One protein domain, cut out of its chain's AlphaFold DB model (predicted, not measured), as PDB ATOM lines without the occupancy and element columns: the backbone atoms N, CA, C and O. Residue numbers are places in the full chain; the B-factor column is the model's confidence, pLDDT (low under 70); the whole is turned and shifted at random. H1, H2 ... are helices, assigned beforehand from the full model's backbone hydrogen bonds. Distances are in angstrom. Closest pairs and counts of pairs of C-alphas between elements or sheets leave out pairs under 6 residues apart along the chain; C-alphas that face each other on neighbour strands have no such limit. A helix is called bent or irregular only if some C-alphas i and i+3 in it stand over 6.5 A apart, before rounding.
ATOM      1  N   LYS A  95      44.127  84.737 140.776       50.88
ATOM      2  CA  LYS A  95      45.465  84.241 141.145       50.88
ATOM      3  C   LYS A  95      46.364  85.371 141.640       50.88
ATOM      4  O   LYS A  95      47.183  85.133 142.527       50.88
ATOM      5  N   GLU A  96      46.210  86.572 141.092       56.53
ATOM      6  CA  GLU A  96      46.968  87.752 141.512       56.53
ATOM      7  C   GLU A  96      46.553  88.187 142.924       56.53
ATOM      8  O   GLU A  96      47.426  88.396 143.768       56.53
ATOM      9  N   ASP A  97      45.257  88.146 143.246       53.66
ATOM     10  CA  ASP A  97      44.744  88.437 144.593       53.66
ATOM     11  C   ASP A  97      45.273  87.470 145.666       53.66
ATOM     12  O   ASP A  97      45.623  87.875 146.780       53.66
ATOM     13  N   ILE A  98      45.393  86.178 145.336       62.03
ATOM     14  CA  ILE A  98      45.968  85.175 146.248       62.03
ATOM     15  C   ILE A  98      47.456  85.461 146.497       62.03
ATOM     16  O   ILE A  98      47.918  85.358 147.636       62.03
ATOM     17  N   ILE A  99      48.206  85.839 145.458       66.19
ATOM     18  CA  ILE A  99      49.638  86.156 145.565       66.19
ATOM     19  C   ILE A  99      49.854  87.430 146.387       66.19
ATOM     20  O   ILE A  99      50.744  87.462 147.239       66.19
ATOM     21  N   ILE A 100      49.033  88.462 146.178       67.00
ATOM     22  CA  ILE A 100      49.087  89.709 146.952       67.00
ATOM     23  C   ILE A 100      48.827  89.414 148.433       67.00
ATOM     24  O   ILE A 100      49.610  89.824 149.287       67.00
ATOM     25  N   ASN A 101      47.806  88.614 148.746       73.06
ATOM     26  CA  ASN A 101      47.485  88.246 150.125       73.06
ATOM     27  C   ASN A 101      48.619  87.441 150.799       73.06
ATOM     28  O   ASN A 101      48.964  87.672 151.959       73.06
ATOM     29  N   GLN A 102      49.275  86.540 150.058       65.94
ATOM     30  CA  GLN A 102      50.434  85.801 150.568       65.94
ATOM     31  C   GLN A 102      51.649  86.702 150.826       65.94
ATOM     32  O   GLN A 102      52.296  86.546 151.861       65.94
ATOM     33  N   LYS A 103      51.934  87.677 149.953       78.19
ATOM     34  CA  LYS A 103      53.023  88.647 150.164       78.19
ATOM     35  C   LYS A 103      52.791  89.506 151.407       78.19
ATOM     36  O   LYS A 103      53.703  89.662 152.215       78.19
ATOM     37  N   THR A 104      51.569  89.994 151.612       76.75
ATOM     38  CA  THR A 104      51.211  90.783 152.802       76.75
ATOM     39  C   THR A 104      51.378  89.976 154.090       76.75
ATOM     40  O   THR A 104      51.845  90.497 155.104       76.75
ATOM     41  N   ARG A 105      51.053  88.678 154.045       78.25
ATOM     42  CA  ARG A 105      51.217  87.763 155.179       78.25
ATOM     43  C   ARG A 105      52.684  87.446 155.494       78.25
ATOM     44  O   ARG A 105      53.030  87.262 156.653       78.25
ATOM     45  N   ILE A 106      53.547  87.402 154.480       80.25
ATOM     46  CA  ILE A 106      54.996  87.240 154.670       80.25
ATOM     47  C   ILE A 106      55.585  88.489 155.334       80.25
ATOM     48  O   ILE A 106      56.267  88.364 156.344       80.25
ATOM     49  N   LEU A 107      55.243  89.684 154.847       83.06
ATOM     50  CA  LEU A 107      55.729  90.948 155.417       83.06
ATOM     51  C   LEU A 107      55.305  91.148 156.881       83.06
ATOM     52  O   LEU A 107      56.066  91.667 157.694       83.06
ATOM     53  N   THR A 108      54.091  90.723 157.241       79.62
ATOM     54  CA  THR A 108      53.624  90.772 158.638       79.62
ATOM     55  C   THR A 108      54.416  89.821 159.532       79.62
ATOM     56  O   THR A 108      54.860  90.236 160.600       79.62
ATOM     57  N   LEU A 109      54.689  88.597 159.070       74.50
ATOM     58  CA  LEU A 109      55.525  87.641 159.803       74.50
ATOM     59  C   LEU A 109      56.983  88.113 159.936       74.50
ATOM     60  O   LEU A 109      57.589  87.938 160.990       74.50
ATOM     61  N   GLU A 110      57.549  88.744 158.906       82.75
ATOM     62  CA  GLU A 110      58.895  89.333 158.971       82.75
ATOM     63  C   GLU A 110      58.978  90.458 160.013       82.75
ATOM     64  O   GLU A 110      59.943  90.525 160.781       82.75
ATOM     65  N   ASN A 111      57.944  91.298 160.105       83.50
ATOM     66  CA  ASN A 111      57.857  92.340 161.127       83.50
ATOM     67  C   ASN A 111      57.730  91.765 162.544       83.50
ATOM     68  O   ASN A 111      58.419  92.239 163.449       83.50
ATOM     69  N   GLU A 112      56.917  90.726 162.747       75.81
ATOM     70  CA  GLU A 112      56.804  90.037 164.041       75.81
ATOM     71  C   GLU A 112      58.144  89.416 164.470       75.81
ATOM     72  O   GLU A 112      58.565  89.559 165.620       75.81
ATOM     73  N   ILE A 113      58.872  88.797 163.535       82.12
ATOM     74  CA  ILE A 113      60.208  88.241 163.793       82.12
ATOM     75  C   ILE A 113      61.200  89.342 164.189       82.12
ATOM     76  O   ILE A 113      61.992  89.147 165.113       82.12
ATOM     77  N   ASN A 114      61.167  90.496 163.522       79.06
ATOM     78  CA  ASN A 114      62.052  91.615 163.852       79.06
ATOM     79  C   ASN A 114      61.732  92.223 165.224       79.06
ATOM     80  O   ASN A 114      62.651  92.521 165.986       79.06
ATOM     81  N   GLN A 115      60.453  92.334 165.591       73.00
ATOM     82  CA  GLN A 115      60.056  92.763 166.935       73.00
ATOM     83  C   GLN A 115      60.540  91.779 168.006       73.00
ATOM     84  O   GLN A 115      61.111  92.196 169.014       73.00
ATOM     85  N   LEU A 116      60.404  90.473 167.764       71.81
ATOM     86  CA  LEU A 116      60.887  89.441 168.684       71.81
ATOM     87  C   LEU A 116      62.414  89.452 168.832       71.81
ATOM     88  O   LEU A 116      62.915  89.301 169.945       71.81
ATOM     89  N   LYS A 117      63.170  89.687 167.751       75.75
ATOM     90  CA  LYS A 117      64.633  89.859 167.822       75.75
ATOM     91  C   LYS A 117      65.025  91.050 168.700       75.75
ATOM     92  O   LYS A 117      65.941  90.925 169.509       75.75
ATOM     93  N   ASN A 118      64.307  92.167 168.593       71.75
ATOM     94  CA  ASN A 118      64.575  93.356 169.403       71.75
ATOM     95  C   ASN A 118      64.273  93.129 170.894       71.75
ATOM     96  O   ASN A 118      65.016  93.622 171.739       71.75
ATOM     97  N   VAL A 119      63.245  92.340 171.227       71.25
ATOM     98  CA  VAL A 119      62.939  91.948 172.618       71.25
ATOM     99  C   VAL A 119      64.016  91.022 173.196       71.25
ATOM    100  O   VAL A 119      64.405  91.167 174.351       71.25
ATOM    101  N   VAL A 120      64.537  90.084 172.403       69.69
ATOM    102  CA  VAL A 120      65.622  89.190 172.846       69.69
ATOM    103  C   VAL A 120      66.922  89.968 173.076       69.69
ATOM    104  O   VAL A 120      67.625  89.714 174.055       69.69
ATOM    105  N   ASN A 121      67.227  90.945 172.220       64.88
ATOM    106  CA  ASN A 121      68.412  91.784 172.383       64.88
ATOM    107  C   ASN A 121      68.301  92.700 173.614       64.88
ATOM    108  O   ASN A 121      69.251  92.775 174.390       64.88
ATOM    109  N   SER A 122      67.132  93.299 173.872       60.62
ATOM    110  CA  SER A 122      66.929  94.148 175.057       60.62
ATOM    111  C   SER A 122      66.929  93.366 176.377       60.62
ATOM    112  O   SER A 122      67.347  93.898 177.406       60.62
ATOM    113  N   GLN A 123      66.537  92.087 176.367       59.03
ATOM    114  CA  GLN A 123      66.656  91.196 177.530       59.03
ATOM    115  C   GLN A 123      68.098  90.747 177.804       59.03
ATOM    116  O   GLN A 123      68.470  90.577 178.964       59.03
ATOM    117  N   GLN A 136      67.957  80.542 183.983       63.88
ATOM    118  CA  GLN A 136      68.585  79.470 183.211       63.88
ATOM    119  C   GLN A 136      67.589  78.337 182.937       63.88
ATOM    120  O   GLN A 136      67.391  77.982 181.783       63.88
ATOM    121  N   ASN A 137      66.863  77.867 183.961       68.62
ATOM    122  CA  ASN A 137      65.857  76.811 183.793       68.62
ATOM    123  C   ASN A 137      64.729  77.222 182.834       68.62
ATOM    124  O   ASN A 137      64.318  76.426 181.995       68.62
ATOM    125  N   ILE A 138      64.261  78.474 182.909       71.12
ATOM    126  CA  ILE A 138      63.245  78.990 181.976       71.12
ATOM    127  C   ILE A 138      63.814  79.079 180.553       71.12
ATOM    128  O   ILE A 138      63.121  78.755 179.589       71.12
ATOM    129  N   ARG A 139      65.075  79.500 180.395       76.88
ATOM    130  CA  ARG A 139      65.748  79.549 179.089       76.88
ATOM    131  C   ARG A 139      65.908  78.149 178.490       76.88
ATOM    132  O   ARG A 139      65.639  77.988 177.301       76.88
ATOM    133  N   ASP A 140      66.294  77.166 179.293       73.62
ATOM    134  CA  ASP A 140      66.483  75.782 178.856       73.62
ATOM    135  C   ASP A 140      65.142  75.140 178.477       73.62
ATOM    136  O   ASP A 140      65.018  74.543 177.409       73.62
ATOM    137  N   GLU A 141      64.089  75.368 179.266       76.75
ATOM    138  CA  GLU A 141      62.745  74.871 178.964       76.75
ATOM    139  C   GLU A 141      62.150  75.522 177.700       76.75
ATOM    140  O   GLU A 141      61.544  74.839 176.868       76.75
ATOM    141  N   LEU A 142      62.379  76.823 177.490       82.75
ATOM    142  CA  LEU A 142      61.991  77.519 176.258       82.75
ATOM    143  C   LEU A 142      62.778  77.026 175.036       82.75
ATOM    144  O   LEU A 142      62.204  76.906 173.949       82.75
ATOM    145  N   MET A 143      64.070  76.720 175.188       84.06
ATOM    146  CA  MET A 143      64.876  76.125 174.117       84.06
ATOM    147  C   MET A 143      64.379  74.723 173.756       84.06
ATOM    148  O   MET A 143      64.177  74.440 172.575       84.06
ATOM    149  N   ASP A 144      64.066  73.890 174.743       83.06
ATOM    150  CA  ASP A 144      63.516  72.548 174.536       83.06
ATOM    151  C   ASP A 144      62.133  72.562 173.872       83.06
ATOM    152  O   ASP A 144      61.817  71.720 173.023       83.06
ATOM    153  N   GLN A 145      61.276  73.518 174.237       75.06
ATOM    154  CA  GLN A 145      59.996  73.717 173.556       75.06
ATOM    155  C   GLN A 145      60.201  74.151 172.102       75.06
ATOM    156  O   GLN A 145      59.494  73.686 171.203       75.06
ATOM    157  N   ARG A 146      61.193  75.007 171.845       87.12
ATOM    158  CA  ARG A 146      61.512  75.490 170.501       87.12
ATOM    159  C   ARG A 146      62.085  74.393 169.610       87.12
ATOM    160  O   ARG A 146      61.679  74.309 168.452       87.12
ATOM    161  N   ILE A 147      62.959  73.535 170.136       85.25
ATOM    162  CA  ILE A 147      63.482  72.363 169.418       85.25
ATOM    163  C   ILE A 147      62.324  71.449 169.014       85.25
ATOM    164  O   ILE A 147      62.161  71.166 167.830       85.25
ATOM    165  N   ARG A 148      61.437  71.104 169.956       84.31
ATOM    166  CA  ARG A 148      60.258  70.267 169.667       84.31
ATOM    167  C   ARG A 148      59.335  70.884 168.615       84.31
ATOM    168  O   ARG A 148      58.779  70.179 167.766       84.31
ATOM    169  N   MET A 149      59.178  72.206 168.631       83.31
ATOM    170  CA  MET A 149      58.394  72.921 167.625       83.31
ATOM    171  C   MET A 149      59.059  72.878 166.242       83.31
ATOM    172  O   MET A 149      58.376  72.617 165.251       83.31
ATOM    173  N   LEU A 150      60.378  73.077 166.171       84.94
ATOM    174  CA  LEU A 150      61.155  73.006 164.930       84.94
ATOM    175  C   LEU A 150      61.167  71.592 164.338       84.94
ATOM    176  O   LEU A 150      60.950  71.435 163.139       84.94
ATOM    177  N   GLU A 151      61.336  70.561 165.165       74.38
ATOM    178  CA  GLU A 151      61.248  69.160 164.741       74.38
ATOM    179  C   GLU A 151      59.868  68.845 164.157       74.38
ATOM    180  O   GLU A 151      59.754  68.260 163.077       74.38
ATOM    181  N   THR A 152      58.805  69.314 164.816       80.88
ATOM    182  CA  THR A 152      57.429  69.140 164.334       80.88
ATOM    183  C   THR A 152      57.207  69.850 162.994       80.88
ATOM    184  O   THR A 152      56.608  69.273 162.084       80.88
ATOM    185  N   GLN A 153      57.714  71.078 162.834       82.00
ATOM    186  CA  GLN A 153      57.638  71.821 161.570       82.00
ATOM    187  C   GLN A 153      58.441  71.144 160.453       82.00
ATOM    188  O   GLN A 153      57.983  71.085 159.312       82.00
ATOM    189  N   MET A 154      59.607  70.579 160.768       85.44
ATOM    190  CA  MET A 154      60.428  69.852 159.803       85.44
ATOM    191  C   MET A 154      59.711  68.596 159.293       85.44
ATOM    192  O   MET A 154      59.664  68.360 158.084       85.44
ATOM    193  N   VAL A 155      59.078  67.833 160.190       81.88
ATOM    194  CA  VAL A 155      58.255  66.674 159.816       81.88
ATOM    195  C   VAL A 155      57.067  67.106 158.951       81.88
ATOM    196  O   VAL A 155      56.810  66.495 157.913       81.88
ATOM    197  N   GLN A 156      56.376  68.192 159.311       72.56
ATOM    198  CA  GLN A 156      55.273  68.730 158.504       72.56
ATOM    199  C   GLN A 156      55.726  69.130 157.093       72.56
ATOM    200  O   GLN A 156      55.081  68.751 156.114       72.56
ATOM    201  N   ASN A 157      56.856  69.829 156.971       74.94
ATOM    202  CA  ASN A 157      57.412  70.234 155.680       74.94
ATOM    203  C   ASN A 157      57.820  69.031 154.823       74.94
ATOM    204  O   ASN A 157      57.555  69.008 153.621       74.94
ATOM    205  N   MET A 158      58.395  67.995 155.434       85.44
ATOM    206  CA  MET A 158      58.720  66.750 154.739       85.44
ATOM    207  C   MET A 158      57.461  66.055 154.201       85.44
ATOM    208  O   MET A 158      57.439  65.609 153.048       85.44
ATOM    209  N   CYS A 159      56.386  66.006 154.994       74.56
ATOM    210  CA  CYS A 159      55.107  65.447 154.560       74.56
ATOM    211  C   CYS A 159      54.491  66.243 153.398       74.56
ATOM    212  O   CYS A 159      54.012  65.640 152.436       74.56
ATOM    213  N   ILE A 160      54.529  67.578 153.458       83.25
ATOM    214  CA  ILE A 160      54.025  68.451 152.387       83.25
ATOM    215  C   ILE A 160      54.822  68.232 151.098       83.25
ATOM    216  O   ILE A 160      54.222  67.997 150.050       83.25
ATOM    217  N   ASN A 161      56.155  68.227 151.175       79.62
ATOM    218  CA  ASN A 161      57.006  67.991 150.008       79.62
ATOM    219  C   ASN A 161      56.734  66.623 149.382       79.62
ATOM    220  O   ASN A 161      56.546  66.531 148.174       79.62
ATOM    221  N   THR A 162      56.597  65.576 150.198       82.00
ATOM    222  CA  THR A 162      56.272  64.229 149.705       82.00
ATOM    223  C   THR A 162      54.923  64.202 148.979       82.00
ATOM    224  O   THR A 162      54.793  63.592 147.913       82.00
ATOM    225  N   ALA A 163      53.911  64.893 149.515       77.00
ATOM    226  CA  ALA A 163      52.599  64.993 148.885       77.00
ATOM    227  C   ALA A 163      52.662  65.744 147.545       77.00
ATOM    228  O   ALA A 163      52.102  65.270 146.555       77.00
ATOM    229  N   LEU A 164      53.382  66.869 147.489       80.25
ATOM    230  CA  LEU A 164      53.565  67.654 146.267       80.25
ATOM    231  C   LEU A 164      54.328  66.868 145.195       80.25
ATOM    232  O   LEU A 164      53.878  66.809 144.052       80.25
ATOM    233  N   THR A 165      55.424  66.193 145.554       75.94
ATOM    234  CA  THR A 165      56.183  65.337 144.627       75.94
ATOM    235  C   THR A 165      55.317  64.205 144.082       75.94
ATOM    236  O   THR A 165      55.359  63.914 142.888       75.94
ATOM    237  N   THR A 166      54.475  63.599 144.923       74.44
ATOM    238  CA  THR A 166      53.545  62.548 144.486       74.44
ATOM    239  C   THR A 166      52.494  63.101 143.519       74.44
ATOM    240  O   THR A 166      52.221  62.483 142.492       74.44
ATOM    241  N   GLN A 167      51.936  64.285 143.791       69.12
ATOM    242  CA  GLN A 167      50.982  64.941 142.890       69.12
ATOM    243  C   GLN A 167      51.616  65.304 141.540       69.12
ATOM    244  O   GLN A 167      51.018  65.031 140.500       69.12
ATOM    245  N   LEU A 168      52.841  65.835 141.541       75.62
ATOM    246  CA  LEU A 168      53.625  66.111 140.330       75.62
ATOM    247  C   LEU A 168      53.904  64.834 139.523       75.62
ATOM    248  O   LEU A 168      53.721  64.813 138.305       75.62
ATOM    249  N   ALA A 169      54.283  63.741 140.189       67.62
ATOM    250  CA  ALA A 169      54.506  62.446 139.547       67.62
ATOM    251  C   ALA A 169      53.215  61.855 138.947       67.62
ATOM    252  O   ALA A 169      53.238  61.238 137.882       67.62
ATOM    253  N   MET A 170      52.067  62.057 139.600       65.44
ATOM    254  CA  MET A 170      50.767  61.640 139.065       65.44
ATOM    255  C   MET A 170      50.328  62.498 137.869       65.44
ATOM    256  O   MET A 170      49.788  61.954 136.908       65.44
ATOM    257  N   GLN A 171      50.592  63.809 137.886       66.50
ATOM    258  CA  GLN A 171      50.278  64.705 136.766       66.50
ATOM    259  C   GLN A 171      51.151  64.429 135.535       66.50
ATOM    260  O   GLN A 171      50.627  64.318 134.429       66.50
TER     261      GLN A 171
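Overview. This is residues 95 to 123 and 136 to 171 of the 345 residues of an uncharacterized protein of Mytilus galloprovincialis (UniProt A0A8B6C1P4). Two long, nearly straight helices, H1 and H2, run side by side in opposite senses with an open gap between them, like two rails without a crosspiece, a little nearer at the end where the chain is cut than at the other. Neither helix packs on the other, and H2 makes the longest axis. The printed part has 65 residues with two named helices, H1 then H2, and no named strand; its class is all helix. It is extended, with a radius of gyration of the C-alphas of 17.5 A, and flat, spanning 52 by 28 by 10 A.

Along the chain. Find C-alpha 95 at (45.465, 84.241, 141.145); from there H1, residues 95 to 123, runs 42.7 A to C-alpha 123 at (66.656, 91.196, 177.530). After the cut, look for C-alpha 136 at (68.585, 79.470, 183.211), where H2, residues 136 to 171, begins; it runs 52.1 A to C-alpha 171 at (50.278, 64.705, 136.766). Neither helix is bent.

Arrangement. H1 and H2 are apart: no C-alpha of the one is within 8 A of the other. Both stand free, residues 95 to 123 and residues 136 to 171. Look along the backbones of H1 and H2, and you will find every O i to N i+4 pair within hydrogen-bond range.

Size, cuts and confidence. The two C-alphas farthest apart are those of Gln 136 and Gln 171, at 52.1 A, while the first and last printed C-alphas, of Lys 95 and Gln 171, are 20.6 A apart. Residues 124 to 135 are not printed, and across this cut C-alphas 123 and 136 are 13.2 A apart. In this predicted model the mean pLDDT of the printed part is 74.7; look for values under 70 at residues 95 to 100, 102, 120 to 123, 136 to 137, 167 and 169 to 171.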